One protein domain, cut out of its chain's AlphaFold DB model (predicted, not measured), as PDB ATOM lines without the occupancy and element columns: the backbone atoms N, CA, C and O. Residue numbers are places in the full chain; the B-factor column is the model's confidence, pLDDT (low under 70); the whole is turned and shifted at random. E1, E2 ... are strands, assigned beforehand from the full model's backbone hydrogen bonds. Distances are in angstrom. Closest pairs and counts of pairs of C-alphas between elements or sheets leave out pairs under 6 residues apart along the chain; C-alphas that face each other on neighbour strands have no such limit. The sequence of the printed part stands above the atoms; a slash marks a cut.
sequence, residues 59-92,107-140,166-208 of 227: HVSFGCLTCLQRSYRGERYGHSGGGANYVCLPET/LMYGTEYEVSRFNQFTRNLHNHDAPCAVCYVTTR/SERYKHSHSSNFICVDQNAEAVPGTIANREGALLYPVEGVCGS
ATOM      1  N   HIS A  59      38.816  34.492  37.509       38.81
ATOM      2  CA  HIS A  59      38.554  34.386  38.938       38.81
ATOM      3  C   HIS A  59      37.413  33.395  39.150       38.81
ATOM      4  O   HIS A  59      36.300  33.607  38.669       38.81
ATOM      5  N   VAL A  60      37.682  32.315  39.876       41.59
ATOM      6  CA  VAL A  60      36.648  31.357  40.264       41.59
ATOM      7  C   VAL A  60      36.399  31.551  41.747       41.59
ATOM      8  O   VAL A  60      37.230  31.193  42.579       41.59
ATOM      9  N   SER A  61      35.265  32.165  42.071       34.62
ATOM     10  CA  SER A  61      34.819  32.322  43.450       34.62
ATOM     11  C   SER A  61      34.015  31.097  43.866       34.62
ATOM     12  O   SER A  61      32.874  30.910  43.444       34.62
ATOM     13  N   PHE A  62      34.613  30.272  44.716       39.38
ATOM     14  CA  PHE A  62      33.882  29.382  45.615       39.38
ATOM     15  C   PHE A  62      33.733  30.105  46.943       39.38
ATOM     16  O   PHE A  62      34.611  30.886  47.278       39.38
ATOM     17  N   GLY A  63      32.614  29.942  47.653       42.38
ATOM     18  CA  GLY A  63      32.253  30.793  48.799       42.38
ATOM     19  C   GLY A  63      33.442  31.204  49.685       42.38
ATOM     20  O   GLY A  63      34.203  30.358  50.124       42.38
ATOM     21  N   CYS A  64      33.625  32.509  49.910       45.22
ATOM     22  CA  CYS A  64      34.725  33.104  50.694       45.22
ATOM     23  C   CYS A  64      36.172  32.711  50.283       45.22
ATOM     24  O   CYS A  64      37.114  33.011  51.014       45.22
ATOM     25  N   LEU A  65      36.379  32.071  49.127       53.78
ATOM     26  CA  LEU A  65      37.691  31.754  48.563       53.78
ATOM     27  C   LEU A  65      37.904  32.514  47.253       53.78
ATOM     28  O   LEU A  65      37.148  32.375  46.287       53.78
ATOM     29  N   THR A  66      38.976  33.302  47.204       59.00
ATOM     30  CA  THR A  66      39.506  33.837  45.947       59.00
ATOM     31  C   THR A  66      40.647  32.943  45.488       59.00
ATOM     32  O   THR A  66      41.664  32.827  46.168       59.00
ATOM     33  N   CYS A  67      40.471  32.290  44.341       62.59
ATOM     34  CA  CYS A  67      41.462  31.390  43.761       62.59
ATOM     35  C   CYS A  67      42.042  31.971  42.471       62.59
ATOM     36  O   CYS A  67      41.320  32.542  41.649       62.59
ATOM     37  N   LEU A  68      43.352  31.808  42.294       64.62
ATOM     38  CA  LEU A  68      44.073  32.126  41.066       64.62
ATOM     39  C   LEU A  68      44.565  30.834  40.424       64.62
ATOM     40  O   LEU A  68      45.399  30.140  41.010       64.62
ATOM     41  N   GLN A  69      44.070  30.547  39.220       64.50
ATOM     42  CA  GLN A  69      44.508  29.403  38.431       64.50
ATOM     43  C   GLN A  69      45.937  29.609  37.904       64.50
ATOM     44  O   GLN A  69      46.371  30.721  37.595       64.50
ATOM     45  N   ARG A  70      46.687  28.514  37.887       72.38
ATOM     46  CA  ARG A  70      48.117  28.395  37.604       72.38
ATOM     47  C   ARG A  70      48.387  27.020  36.990       72.38
ATOM     48  O   ARG A  70      47.494  26.180  36.923       72.38
ATOM     49  N   SER A  71      49.625  26.756  36.591       74.75
ATOM     50  CA  SER A  71      50.063  25.407  36.203       74.75
ATOM     51  C   SER A  71      50.909  24.793  37.312       74.75
ATOM     52  O   SER A  71      51.746  25.499  37.892       74.75
ATOM     53  N   TYR A  72      50.713  23.500  37.586       77.69
ATOM     54  CA  TYR A  72      51.645  22.754  38.421       77.69
ATOM     55  C   TYR A  72      52.973  22.570  37.707       77.69
ATOM     56  O   TYR A  72      53.032  22.363  36.490       77.69
ATOM     57  N   ARG A  73      54.041  22.668  38.494       83.38
ATOM     58  CA  ARG A  73      55.393  22.376  38.061       83.38
ATOM     59  C   ARG A  73      56.150  21.568  39.095       83.38
ATOM     60  O   ARG A  73      55.887  21.695  40.287       83.38
ATOM     61  N   GLY A  74      57.116  20.794  38.632       83.19
ATOM     62  CA  GLY A  74      58.010  19.997  39.468       83.19
ATOM     63  C   GLY A  74      59.288  19.641  38.718       83.19
ATOM     64  O   GLY A  74      59.633  20.292  37.732       83.19
ATOM     65  N   GLU A  75      59.984  18.613  39.179       88.31
ATOM     66  CA  GLU A  75      61.184  18.081  38.527       88.31
ATOM     67  C   GLU A  75      60.833  16.965  37.530       88.31
ATOM     68  O   GLU A  75      59.816  16.296  37.687       88.31
ATOM     69  N   ARG A  76      61.664  16.762  36.503       87.81
ATOM     70  CA  ARG A  76      61.497  15.686  35.517       87.81
ATOM     71  C   ARG A  76      61.679  14.320  36.173       87.81
ATOM     72  O   ARG A  76      62.658  14.095  36.877       87.81
ATOM     73  N   TYR A  77      60.801  13.378  35.834       84.00
ATOM     74  CA  TYR A  77      60.753  12.040  36.437       84.00
ATOM     75  C   TYR A  77      62.088  11.263  36.422       84.00
ATOM     76  O   TYR A  77      62.361  10.471  37.322       84.00
ATOM     77  N   GLY A  78      62.914  11.462  35.389       89.38
ATOM     78  CA  GLY A  78      64.192  10.764  35.203       89.38
ATOM     79  C   GLY A  78      65.414  11.492  35.766       89.38
ATOM     80  O   GLY A  78      66.530  10.991  35.645       89.38
ATOM     81  N   HIS A  79      65.247  12.685  36.333       89.81
ATOM     82  CA  HIS A  79      66.338  13.355  37.034       89.81
ATOM     83  C   HIS A  79      66.501  12.762  38.438       89.81
ATOM     84  O   HIS A  79      65.613  12.091  38.950       89.81
ATOM     85  N   SER A  80      67.669  12.942  39.051       89.69
ATOM     86  CA  SER A  80      67.964  12.448  40.407       89.69
ATOM     87  C   SER A  80      68.167  13.580  41.419       89.69
ATOM     88  O   SER A  80      68.585  13.341  42.548       89.69
ATOM     89  N   GLY A  81      67.946  14.825  41.004       86.06
ATOM     90  CA  GLY A  81      68.115  16.018  41.822       86.06
ATOM     91  C   GLY A  81      67.247  17.157  41.300       86.06
ATOM     92  O   GLY A  81      66.709  17.063  40.203       86.06
ATOM     93  N   GLY A  82      67.116  18.219  42.097       88.25
ATOM     94  CA  GLY A  82      66.173  19.309  41.846       88.25
ATOM     95  C   GLY A  82      65.184  19.473  42.998       88.25
ATOM     96  O   GLY A  82      65.492  19.145  44.145       88.25
ATOM     97  N   GLY A  83      64.001  20.014  42.705       87.31
ATOM     98  CA  GLY A  83      62.932  20.201  43.692       87.31
ATOM     99  C   GLY A  83      62.000  18.987  43.786       87.31
ATOM    100  O   GLY A  83      61.492  18.518  42.776       87.31
ATOM    101  N   ALA A  84      61.732  18.496  44.998       88.56
ATOM    102  CA  ALA A  84      60.756  17.421  45.253       88.56
ATOM    103  C   ALA A  84      59.301  17.924  45.364       88.56
ATOM    104  O   ALA A  84      58.347  17.154  45.441       88.56
ATOM    105  N   ASN A  85      59.111  19.238  45.432       89.75
ATOM    106  CA  ASN A  85      57.815  19.855  45.651       89.75
ATOM    107  C   ASN A  85      57.126  20.225  44.337       89.75
ATOM    108  O   ASN A  85      57.714  20.863  43.465       89.75
ATOM    109  N   TYR A  86      55.829  19.939  44.268       90.44
ATOM    110  CA  TYR A  86      54.957  20.522  43.258       90.44
ATOM    111  C   TYR A  86      54.687  21.989  43.605       90.44
ATOM    112  O   TYR A  86      54.289  22.315  44.729       90.44
ATOM    113  N   VAL A  87      54.930  22.888  42.652       90.75
ATOM    114  CA  VAL A  87      54.739  24.331  42.813       90.75
ATOM    115  C   VAL A  87      53.818  24.907  41.756       90.75
ATOM    116  O   VAL A  87      53.906  24.590  40.573       90.75
ATOM    117  N   CYS A  88      52.967  25.829  42.175       89.50
ATOM    118  CA  CYS A  88      52.069  26.533  41.277       89.50
ATOM    119  C   CYS A  88      52.766  27.780  40.767       89.50
ATOM    120  O   CYS A  88      53.071  28.675  41.557       89.50
ATOM    121  N   LEU A  89      53.000  27.873  39.461       87.94
ATOM    122  CA  LEU A  89      53.650  29.034  38.850       87.94
ATOM    123  C   LEU A  89      52.649  30.015  38.233       87.94
ATOM    124  O   LEU A  89      51.593  29.595  37.766       87.94
ATOM    125  N   PRO A  90      52.964  31.324  38.198       87.81
ATOM    126  CA  PRO A  90      52.141  32.276  37.460       87.81
ATOM    127  C   PRO A  90      52.140  31.925  35.972       87.81
ATOM    128  O   PRO A  90      53.166  31.512  35.437       87.81
ATOM    129  N   GLU A  91      51.016  32.172  35.297       83.81
ATOM    130  CA  GLU A  91      50.925  32.037  33.836       83.81
ATOM    131  C   GLU A  91      51.907  32.969  33.114       83.81
ATOM    132  O   GLU A  91      52.455  32.625  32.071       83.81
ATOM    133  N   THR A  92      52.167  34.147  33.690       87.44
ATOM    134  CA  THR A  92      53.128  35.122  33.165       87.44
ATOM    135  C   THR A  92      54.320  35.247  34.116       87.44
ATOM    136  O   THR A  92      54.202  35.909  35.156       87.44
ATOM    137  N   LEU A 107      66.108  22.462  37.315       91.81
ATOM    138  CA  LEU A 107      65.144  22.635  36.237       91.81
ATOM    139  C   LEU A 107      63.720  22.601  36.802       91.81
ATOM    140  O   LEU A 107      63.484  22.246  37.953       91.81
ATOM    141  N   MET A 108      62.764  23.070  36.006       91.00
ATOM    142  CA  MET A 108      61.362  23.099  36.397       91.00
ATOM    143  C   MET A 108      60.489  22.760  35.196       91.00
ATOM    144  O   MET A 108      60.511  23.456  34.180       91.00
ATOM    145  N   TYR A 109      59.710  21.700  35.336       92.12
ATOM    146  CA  TYR A 109      58.890  21.087  34.299       92.12
ATOM    147  C   TYR A 109      57.412  21.289  34.591       92.12
ATOM    148  O   TYR A 109      57.038  21.528  35.733       92.12
ATOM    149  N   GLY A 110      56.562  21.213  33.565       92.12
ATOM    150  CA  GLY A 110      55.120  21.043  33.779       92.12
ATOM    151  C   GLY A 110      54.828  19.719  34.482       92.12
ATOM    152  O   GLY A 110      55.653  18.806  34.437       92.12
ATOM    153  N   THR A 111      53.685  19.640  35.154       94.06
ATOM    154  CA  THR A 111      53.233  18.414  35.816       94.06
ATOM    155  C   THR A 111      52.141  17.733  35.007       94.06
ATOM    156  O   THR A 111      51.218  18.415  34.578       94.06
ATOM    157  N   GLU A 112      52.208  16.416  34.849       94.56
ATOM    158  CA  GLU A 112      51.291  15.610  34.037       94.56
ATOM    159  C   GLU A 112      50.609  14.530  34.877       94.56
ATOM    160  O   GLU A 112      51.207  13.962  35.794       94.56
ATOM    161  N   TYR A 113      49.349  14.229  34.565       95.50
ATOM    162  CA  TYR A 113      48.646  13.107  35.183       95.50
ATOM    163  C   TYR A 113      49.014  11.778  34.516       95.50
ATOM    164  O   TYR A 113      48.846  11.584  33.309       95.50
ATOM    165  N   GLU A 114      49.399  10.808  35.337       95.44
ATOM    166  CA  GLU A 114      49.765   9.456  34.926       95.44
ATOM    167  C   GLU A 114      48.759   8.434  35.457       95.44
ATOM    168  O   GLU A 114      48.988   7.710  36.425       95.44
ATOM    169  N   VAL A 115      47.598   8.399  34.800       95.69
ATOM    170  CA  VAL A 115      46.429   7.602  35.214       95.69
ATOM    171  C   VAL A 115      45.998   6.569  34.164       95.69
ATOM    172  O   VAL A 115      44.832   6.196  34.081       95.69
ATOM    173  N   SER A 116      46.936   6.090  33.339       93.69
ATOM    174  CA  SER A 116      46.658   5.115  32.268       93.69
ATOM    175  C   SER A 116      46.186   3.749  32.769       93.69
ATOM    176  O   SER A 116      45.395   3.091  32.098       93.69
ATOM    177  N   ARG A 117      46.678   3.306  33.934       90.81
ATOM    178  CA  ARG A 117      46.326   2.004  34.530       90.81
ATOM    179  C   ARG A 117      44.969   2.032  35.212       90.81
ATOM    180  O   ARG A 117      44.168   1.122  35.027       90.81
ATOM    181  N   PHE A 118      44.737   3.077  35.996       91.56
ATOM    182  CA  PHE A 118      43.484   3.311  36.682       91.56
ATOM    183  C   PHE A 118      43.287   4.814  36.840       91.56
ATOM    184  O   PHE A 118      44.119   5.508  37.427       91.56
ATOM    185  N   ASN A 119      42.185   5.301  36.278       92.62
ATOM    186  CA  ASN A 119      41.794   6.694  36.355       92.62
ATOM    187  C   ASN A 119      40.637   6.833  37.342       92.62
ATOM    188  O   ASN A 119      39.526   6.382  37.073       92.62
ATOM    189  N   GLN A 120      40.917   7.463  38.480       91.12
ATOM    190  CA  GLN A 120      39.944   7.678  39.549       91.12
ATOM    191  C   GLN A 120      39.018   8.873  39.274       91.12
ATOM    192  O   GLN A 120      38.077   9.120  40.033       91.12
ATOM    193  N   PHE A 121      39.307   9.646  38.225       91.69
ATOM    194  CA  PHE A 121      38.626  10.888  37.899       91.69
ATOM    195  C   PHE A 121      37.563  10.675  36.820       91.69
ATOM    196  O   PHE A 121      37.646   9.788  35.975       91.69
ATOM    197  N   THR A 122      36.554  11.546  36.815       88.19
ATOM    198  CA  THR A 122      35.460  11.499  35.830       88.19
ATOM    199  C   THR A 122      35.910  11.843  34.409       88.19
ATOM    200  O   THR A 122      35.254  11.462  33.441       88.19
ATOM    201  N   ARG A 123      37.017  12.579  34.270       88.06
ATOM    202  CA  ARG A 123      37.605  12.971  32.986       88.06
ATOM    203  C   ARG A 123      38.786  12.079  32.652       88.06
ATOM    204  O   ARG A 123      39.505  11.644  33.545       88.06
ATOM    205  N   ASN A 124      39.035  11.874  31.362       90.81
ATOM    206  CA  ASN A 124      40.297  11.291  30.928       90.81
ATOM    207  C   ASN A 124      41.416  12.321  31.123       90.81
ATOM    208  O   ASN A 124      41.434  13.329  30.422       90.81
ATOM    209  N   LEU A 125      42.287  12.089  32.106       93.25
ATOM    210  CA  LEU A 125      43.367  13.012  32.457       93.25
ATOM    211  C   LEU A 125      44.748  12.503  32.047       93.25
ATOM    212  O   LEU A 125      45.698  13.267  32.107       93.25
ATOM    213  N   HIS A 126      44.890  11.253  31.605       95.62
ATOM    214  CA  HIS A 126      46.211  10.711  31.290       95.62
ATOM    215  C   HIS A 126      46.931  11.545  30.209       95.62
ATOM    216  O   HIS A 126      46.338  11.847  29.174       95.62
ATOM    217  N   ASN A 127      48.196  11.904  30.462       94.69
ATOM    218  CA  ASN A 127      49.038  12.795  29.642       94.69
ATOM    219  C   ASN A 127      48.523  14.237  29.504       94.69
ATOM    220  O   ASN A 127      48.991  14.992  28.651       94.69
ATOM    221  N   HIS A 128      47.546  14.637  30.313       93.81
ATOM    222  CA  HIS A 128      47.165  16.035  30.423       93.81
ATOM    223  C   HIS A 128      47.982  16.724  31.515       93.81
ATOM    224  O   HIS A 128      48.139  16.198  32.620       93.81
ATOM    225  N   ASP A 129      48.430  17.945  31.229       92.44
ATOM    226  CA  ASP A 129      49.034  18.809  32.239       92.44
ATOM    227  C   ASP A 129      48.032  19.144  33.359       92.44
ATOM    228  O   ASP A 129      46.873  19.503  33.108       92.44
ATOM    229  N   ALA A 130      48.523  19.107  34.595       91.81
ATOM    230  CA  ALA A 130      47.783  19.427  35.803       91.81
ATOM    231  C   ALA A 130      47.732  20.951  36.053       91.81
ATOM    232  O   ALA A 130      48.773  21.603  36.235       91.81
ATOM    233  N   PRO A 131      46.536  21.564  36.113       91.31
ATOM    234  CA  PRO A 131      46.377  22.921  36.606       91.31
ATOM    235  C   PRO A 131      46.504  22.951  38.134       91.31
ATOM    236  O   PRO A 131      46.237  21.978  38.835       91.31
ATOM    237  N   CYS A 132      46.858  24.113  38.663       85.94
ATOM    238  CA  CYS A 132      46.862  24.408  40.088       85.94
ATOM    239  C   CYS A 132      46.000  25.639  40.382       85.94
ATOM    240  O   CYS A 132      45.828  26.485  39.504       85.94
ATOM    241  N   ALA A 133      45.563  25.822  41.631       82.75
ATOM    242  CA  ALA A 133      45.354  27.170  42.138       82.75
ATOM    243  C   ALA A 133      45.996  27.469  43.483       82.75
ATOM    244  O   ALA A 133      46.270  26.613  44.319       82.75
ATOM    245  N   VAL A 134      46.193  28.765  43.684       82.38
ATOM    246  CA  VAL A 134      46.497  29.340  44.985       82.38
ATOM    247  C   VAL A 134      45.262  30.104  45.425       82.38
ATOM    248  O   VAL A 134      44.785  30.974  44.691       82.38
ATOM    249  N   CYS A 135      44.743  29.759  46.598       80.94
ATOM    250  CA  CYS A 135      43.542  30.375  47.137       80.94
ATOM    251  C   CYS A 135      43.839  31.092  48.449       80.94
ATOM    252  O   CYS A 135      44.622  30.612  49.270       80.94
ATOM    253  N   TYR A 136      43.189  32.235  48.642       78.19
ATOM    254  CA  TYR A 136      43.233  32.987  49.886       78.19
ATOM    255  C   TYR A 136      41.887  32.895  50.601       78.19
ATOM    256  O   TYR A 136      40.833  33.083  49.988       78.19
ATOM    257  N   VAL A 137      41.944  32.594  51.899       77.12
ATOM    258  CA  VAL A 137      40.780  32.449  52.776       77.12
ATOM    259  C   VAL A 137      40.945  33.421  53.935       77.12
ATOM    260  O   VAL A 137      41.949  33.376  54.635       77.12
ATOM    261  N   THR A 138      39.983  34.322  54.135       77.25
ATOM    262  CA  THR A 138      40.090  35.384  55.153       77.25
ATOM    263  C   THR A 138      39.625  34.955  56.540       77.25
ATOM    264  O   THR A 138      40.036  35.547  57.530       77.25
ATOM    265  N   THR A 139      38.748  33.955  56.623       81.19
ATOM    266  CA  THR A 139      38.080  33.569  57.877       81.19
ATOM    267  C   THR A 139      38.748  32.416  58.614       81.19
ATOM    268  O   THR A 139      38.334  32.099  59.724       81.19
ATOM    269  N   ARG A 140      39.726  31.759  57.985       83.06
ATOM    270  CA  ARG A 140      40.335  30.501  58.431       83.06
ATOM    271  C   ARG A 140      41.837  30.604  58.207       83.06
ATOM    272  O   ARG A 140      42.261  30.885  57.087       83.06
ATOM    273  N   SER A 166      51.505  11.214  43.850       95.94
ATOM    274  CA  SER A 166      52.940  11.515  43.917       95.94
ATOM    275  C   SER A 166      53.680  10.940  42.702       95.94
ATOM    276  O   SER A 166      53.064  10.413  41.781       95.94
ATOM    277  N   GLU A 167      55.005  11.029  42.695       94.75
ATOM    278  CA  GLU A 167      55.860  10.390  41.697       94.75
ATOM    279  C   GLU A 167      55.864   8.855  41.852       94.75
ATOM    280  O   GLU A 167      55.629   8.304  42.932       94.75
ATOM    281  N   ARG A 168      56.134   8.140  40.756       94.62
ATOM    282  CA  ARG A 168      56.144   6.678  40.707       94.62
ATOM    283  C   ARG A 168      57.289   6.096  41.531       94.62
ATOM    284  O   ARG A 168      58.451   6.433  41.337       94.62
ATOM    285  N   TYR A 169      56.979   5.068  42.315       92.94
ATOM    286  CA  TYR A 169      57.908   4.376  43.222       92.94
ATOM    287  C   TYR A 169      59.207   3.802  42.605       92.94
ATOM    288  O   TYR A 169      60.104   3.409  43.344       92.94
ATOM    289  N   LYS A 170      59.310   3.694  41.271       92.62
ATOM    290  CA  LYS A 170      60.507   3.200  40.554       92.62
ATOM    291  C   LYS A 170      61.323   4.303  39.879       92.62
ATOM    292  O   LYS A 170      62.327   3.989  39.244       92.62
ATOM    293  N   HIS A 171      60.883   5.554  39.944       92.50
ATOM    294  CA  HIS A 171      61.620   6.676  39.375       92.50
ATOM    295  C   HIS A 171      62.708   7.158  40.342       92.50
ATOM    296  O   HIS A 171      62.634   6.940  41.551       92.50
ATOM    297  N   SER A 172      63.758   7.763  39.788       86.94
ATOM    298  CA  SER A 172      64.971   8.150  40.521       86.94
ATOM    299  C   SER A 172      64.787   9.361  41.432       86.94
ATOM    300  O   SER A 172      65.649   9.624  42.270       86.94
ATOM    301  N   HIS A 173      63.689  10.096  41.268       83.62
ATOM    302  CA  HIS A 173      63.351  11.266  42.065       83.62
ATOM    303  C   HIS A 173      62.117  10.997  42.911       83.62
ATOM    304  O   HIS A 173      61.121  10.465  42.425       83.62
ATOM    305  N   SER A 174      62.169  11.410  44.174       88.38
ATOM    306  CA  SER A 174      60.988  11.397  45.036       88.38
ATOM    307  C   SER A 174      60.297  12.753  44.983       88.38
ATOM    308  O   SER A 174      60.957  13.792  44.977       88.38
ATOM    309  N   SER A 175      58.966  12.735  44.977       92.62
ATOM    310  CA  SER A 175      58.150  13.941  45.074       92.62
ATOM    311  C   SER A 175      57.244  13.896  46.300       92.62
ATOM    312  O   SER A 175      56.969  12.837  46.869       92.62
ATOM    313  N   ASN A 176      56.784  15.069  46.725       94.25
ATOM    314  CA  ASN A 176      55.859  15.192  47.844       94.25
ATOM    315  C   ASN A 176      54.505  14.555  47.520       94.25
ATOM    316  O   ASN A 176      53.963  14.750  46.439       94.25
ATOM    317  N   PHE A 177      53.888  13.912  48.508       96.00
ATOM    318  CA  PHE A 177      52.487  13.520  48.401       96.00
ATOM    319  C   PHE A 177      51.578  14.753  48.377       96.00
ATOM    320  O   PHE A 177      51.625  15.583  49.292       96.00
ATOM    321  N   ILE A 178      50.729  14.863  47.358       95.94
ATOM    322  CA  ILE A 178      49.732  15.930  47.238       95.94
ATOM    323  C   ILE A 178      48.321  15.361  47.149       95.94
ATOM    324  O   ILE A 178      48.113  14.229  46.720       95.94
ATOM    325  N   CYS A 179      47.345  16.173  47.548       96.06
ATOM    326  CA  CYS A 179      45.941  15.843  47.373       96.06
ATOM    327  C   CYS A 179      45.423  16.449  46.070       96.06
ATOM    328  O   CYS A 179      45.408  17.670  45.931       96.06
ATOM    329  N   VAL A 180      45.005  15.610  45.127       95.06
ATOM    330  CA  VAL A 180      44.402  16.038  43.860       95.06
ATOM    331  C   VAL A 180      42.889  15.912  43.971       95.06
ATOM    332  O   VAL A 180      42.386  14.849  44.319       95.06
ATOM    333  N   ASP A 181      42.171  17.001  43.695       94.31
ATOM    334  CA  ASP A 181      40.707  17.072  43.791       94.31
ATOM    335  C   ASP A 181      40.023  15.979  42.950       94.31
ATOM    336  O   ASP A 181      40.393  15.741  41.804       94.31
ATOM    337  N   GLN A 182      38.989  15.333  43.495       93.75
ATOM    338  CA  GLN A 182      38.201  14.302  42.802       93.75
ATOM    339  C   GLN A 182      37.600  14.772  41.463       93.75
ATOM    340  O   GLN A 182      37.303  13.962  40.587       93.75
ATOM    341  N   ASN A 183      37.400  16.080  41.301       90.00
ATOM    342  CA  ASN A 183      36.866  16.709  40.100       90.00
ATOM    343  C   ASN A 183      37.966  17.298  39.206       90.00
ATOM    344  O   ASN A 183      37.655  18.180  38.400       90.00
ATOM    345  N   ALA A 184      39.214  16.837  39.357       90.56
ATOM    346  CA  ALA A 184      40.392  17.343  38.664       90.56
ATOM    347  C   ALA A 184      40.148  17.679  37.184       90.56
ATOM    348  O   ALA A 184      39.397  17.026  36.444       90.56
ATOM    349  N   GLU A 185      40.795  18.759  36.770       89.69
ATOM    350  CA  GLU A 185      40.714  19.316  35.429       89.69
ATOM    351  C   GLU A 185      42.062  19.180  34.731       89.69
ATOM    352  O   GLU A 185      43.097  19.041  35.370       89.69
ATOM    353  N   ALA A 186      42.040  19.246  33.406       89.88
ATOM    354  CA  ALA A 186      43.233  19.325  32.580       89.88
ATOM    355  C   ALA A 186      43.452  20.769  32.126       89.88
ATOM    356  O   ALA A 186      42.487  21.508  31.895       89.88
ATOM    357  N   VAL A 187      44.708  21.164  31.911       88.88
ATOM    358  CA  VAL A 187      44.991  22.371  31.124       88.88
ATOM    359  C   VAL A 187      44.430  22.167  29.703       88.88
ATOM    360  O   VAL A 187      44.726  21.156  29.066       88.88
ATOM    361  N   PRO A 188      43.604  23.084  29.166       86.94
ATOM    362  CA  PRO A 188      42.992  22.884  27.855       86.94
ATOM    363  C   PRO A 188      44.024  22.711  26.733       86.94
ATOM    364  O   PRO A 188      44.937  23.522  26.589       86.94
ATOM    365  N   GLY A 189      43.839  21.684  25.900       87.81
ATOM    366  CA  GLY A 189      44.677  21.428  24.723       87.81
ATOM    367  C   GLY A 189      45.988  20.682  24.997       87.81
ATOM    368  O   GLY A 189      46.723  20.409  24.049       87.81
ATOM    369  N   THR A 190      46.281  20.325  26.248       88.69
ATOM    370  CA  THR A 190      47.349  19.370  26.584       88.69
ATOM    371  C   THR A 190      46.810  17.950  26.423       88.69
ATOM    372  O   THR A 190      45.607  17.768  26.546       88.69
ATOM    373  N   ILE A 191      47.654  16.986  26.048       88.00
ATOM    374  CA  ILE A 191      47.347  15.536  25.899       88.00
ATOM    375  C   ILE A 191      48.608  14.734  25.503       88.00
ATOM    376  O   ILE A 191      48.595  13.509  25.414       88.00
ATOM    377  N   ALA A 192      49.701  15.424  25.169       86.19
ATOM    378  CA  ALA A 192      50.944  14.796  24.758       86.19
ATOM    379  C   ALA A 192      51.772  14.451  25.993       86.19
ATOM    380  O   ALA A 192      51.940  15.317  26.837       86.19
ATOM    381  N   ASN A 193      52.353  13.253  26.025       88.25
ATOM    382  CA  ASN A 193      53.346  12.887  27.031       88.25
ATOM    383  C   ASN A 193      54.622  13.728  26.827       88.25
ATOM    384  O   ASN A 193      55.317  13.592  25.812       88.25
ATOM    385  N   ARG A 194      54.890  14.645  27.755       86.62
ATOM    386  CA  ARG A 194      56.031  15.569  27.779       86.62
ATOM    387  C   ARG A 194      57.082  15.184  28.799       86.62
ATOM    388  O   ARG A 194      58.109  15.868  28.854       86.62
ATOM    389  N   GLU A 195      56.885  14.083  29.516       84.19
ATOM    390  CA  GLU A 195      57.894  13.523  30.398       84.19
ATOM    391  C   GLU A 195      58.398  14.553  31.429       84.19
ATOM    392  O   GLU A 195      59.605  14.712  31.657       84.19
ATOM    393  N   GLY A 196      57.465  15.325  31.987       89.38
ATOM    394  CA  GLY A 196      57.726  16.356  32.982       89.38
ATOM    395  C   GLY A 196      57.804  15.799  34.403       89.38
ATOM    396  O   GLY A 196      58.357  14.725  34.649       89.38
ATOM    397  N   ALA A 197      57.248  16.560  35.344       93.25
ATOM    398  CA  ALA A 197      56.905  16.043  36.663       93.25
ATOM    399  C   ALA A 197      55.632  15.210  36.555       93.25
ATOM    400  O   ALA A 197      54.703  15.619  35.863       93.25
ATOM    401  N   LEU A 198      55.542  14.079  37.243       94.25
ATOM    402  CA  LEU A 198      54.417  13.167  37.048       94.25
ATOM    403  C   LEU A 198      53.573  13.039  38.314       94.25
ATOM    404  O   LEU A 198      54.070  13.184  39.432       94.25
ATOM    405  N   LEU A 199      52.281  12.778  38.132       95.44
ATOM    406  CA  LEU A 199      51.330  12.472  39.196       95.44
ATOM    407  C   LEU A 199      50.734  11.091  38.969       95.44
ATOM    408  O   LEU A 199      49.851  10.910  38.131       95.44
ATOM    409  N   TYR A 200      51.180  10.144  39.782       96.25
ATOM    410  CA  TYR A 200      50.641   8.801  39.891       96.25
ATOM    411  C   TYR A 200      49.733   8.692  41.119       96.25
ATOM    412  O   TYR A 200      50.040   9.281  42.161       96.25
ATOM    413  N   PRO A 201      48.635   7.926  41.032       97.12
ATOM    414  CA  PRO A 201      47.857   7.531  42.199       97.12
ATOM    415  C   PRO A 201      48.731   6.803  43.222       97.12
ATOM    416  O   PRO A 201      49.597   6.007  42.858       97.12
ATOM    417  N   VAL A 202      48.505   7.076  44.503       97.56
ATOM    418  CA  VAL A 202      49.243   6.434  45.594       97.56
ATOM    419  C   VAL A 202      48.439   5.260  46.120       97.56
ATOM    420  O   VAL A 202      47.335   5.444  46.628       97.56
ATOM    421  N   GLU A 203      49.020   4.071  46.047       97.00
ATOM    422  CA  GLU A 203      48.443   2.839  46.576       97.00
ATOM    423  C   GLU A 203      48.941   2.583  48.008       97.00
ATOM    424  O   GLU A 203      50.110   2.803  48.335       97.00
ATOM    425  N   GLY A 204      48.049   2.116  48.882       96.56
ATOM    426  CA  GLY A 204      48.420   1.614  50.201       96.56
ATOM    427  C   GLY A 204      48.993   0.205  50.092       96.56
ATOM    428  O   GLY A 204      48.329  -0.683  49.569       96.56
ATOM    429  N   VAL A 205      50.199  -0.015  50.616       97.06
ATOM    430  CA  VAL A 205      50.831  -1.343  50.655       97.06
ATOM    431  C   VAL A 205      50.832  -1.846  52.087       97.06
ATOM    432  O   VAL A 205      51.416  -1.214  52.970       97.06
ATOM    433  N   CYS A 206      50.166  -2.971  52.319       96.69
ATOM    434  CA  CYS A 206      50.133  -3.621  53.616       96.69
ATOM    435  C   CYS A 206      51.523  -4.112  54.056       96.69
ATOM    436  O   CYS A 206      52.398  -4.424  53.253       96.69
ATOM    437  N   GLY A 207      51.711  -4.226  55.368       95.06
ATOM    438  CA  GLY A 207      52.949  -4.677  55.998       95.06
ATOM    439  C   GLY A 207      53.106  -3.951  57.322       95.06
ATOM    440  O   GLY A 207      52.390  -4.237  58.277       95.06
ATOM    441  N   SER A 208      53.982  -2.944  57.361       95.69
ATOM    442  CA  SER A 208      53.989  -1.972  58.466       95.69
ATOM    443  C   SER A 208      52.748  -1.071  58.457       95.69
ATOM    444  O   SER A 208      52.359  -0.562  59.506       95.69
TER     445      SER A 208
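This is residues 59 to 92, 107 to 140 and 166 to 208 of the 227 residues of the protein "uncharacterized protein LOC116299687 isoform X1" of Actinia tenebrosa (UniProt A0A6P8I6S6). Little regular structure: a long bent strand, E2, runs through a strongly twisted, branched mixed sheet; E2 and E5 form an arm tipped by E1, and long loops gather near E4 and E7. The printed part, 111 residues with strands E1 to E7 in order, no named helix and 37 residues in named elements, is all strand. It is compact, radius of gyration of the C-alphas 14.7 A, spanning 40 by 35 by 27 A.

Find C-alpha 60 at (36.648, 31.357, 40.264), where E1, residues 60 to 62, begins. E2, 65 to 74, 25.2 A long, bends by 59 degrees at residue 69. Then find E3, 87 to 89; E4, 109 to 113; E5, 131 to 137, 19.6 A; E6, 178 to 181; and E7, 197 to 201, ending at (47.857, 7.531, 42.199).

Beside E2, E1 and E3 lie on one side, E4 and E5 on the other, each antiparallel to it. E1, E2 and E3 form a meander, two hairpins in a row. Look within hydrogen-bond range at N 65 and O 62, 2.8 A; N 73 and O 87, 2.8 A; N 109 and O 74, 2.8 A; N 70 and O 132, 2.7 A. E7 is parallel to E4, with N 112 and O 197 at 2.8 A. E6 pairs with no named strand.

Cuts leave C-alphas 92 and 107 17.6 A apart, 140 and 166 27.0 A. Links E2 to E3, E4 to E5 and E6 to E7 are long. Residues 203 to 208 stand free. Residues 59 to 69 have pLDDT under 70.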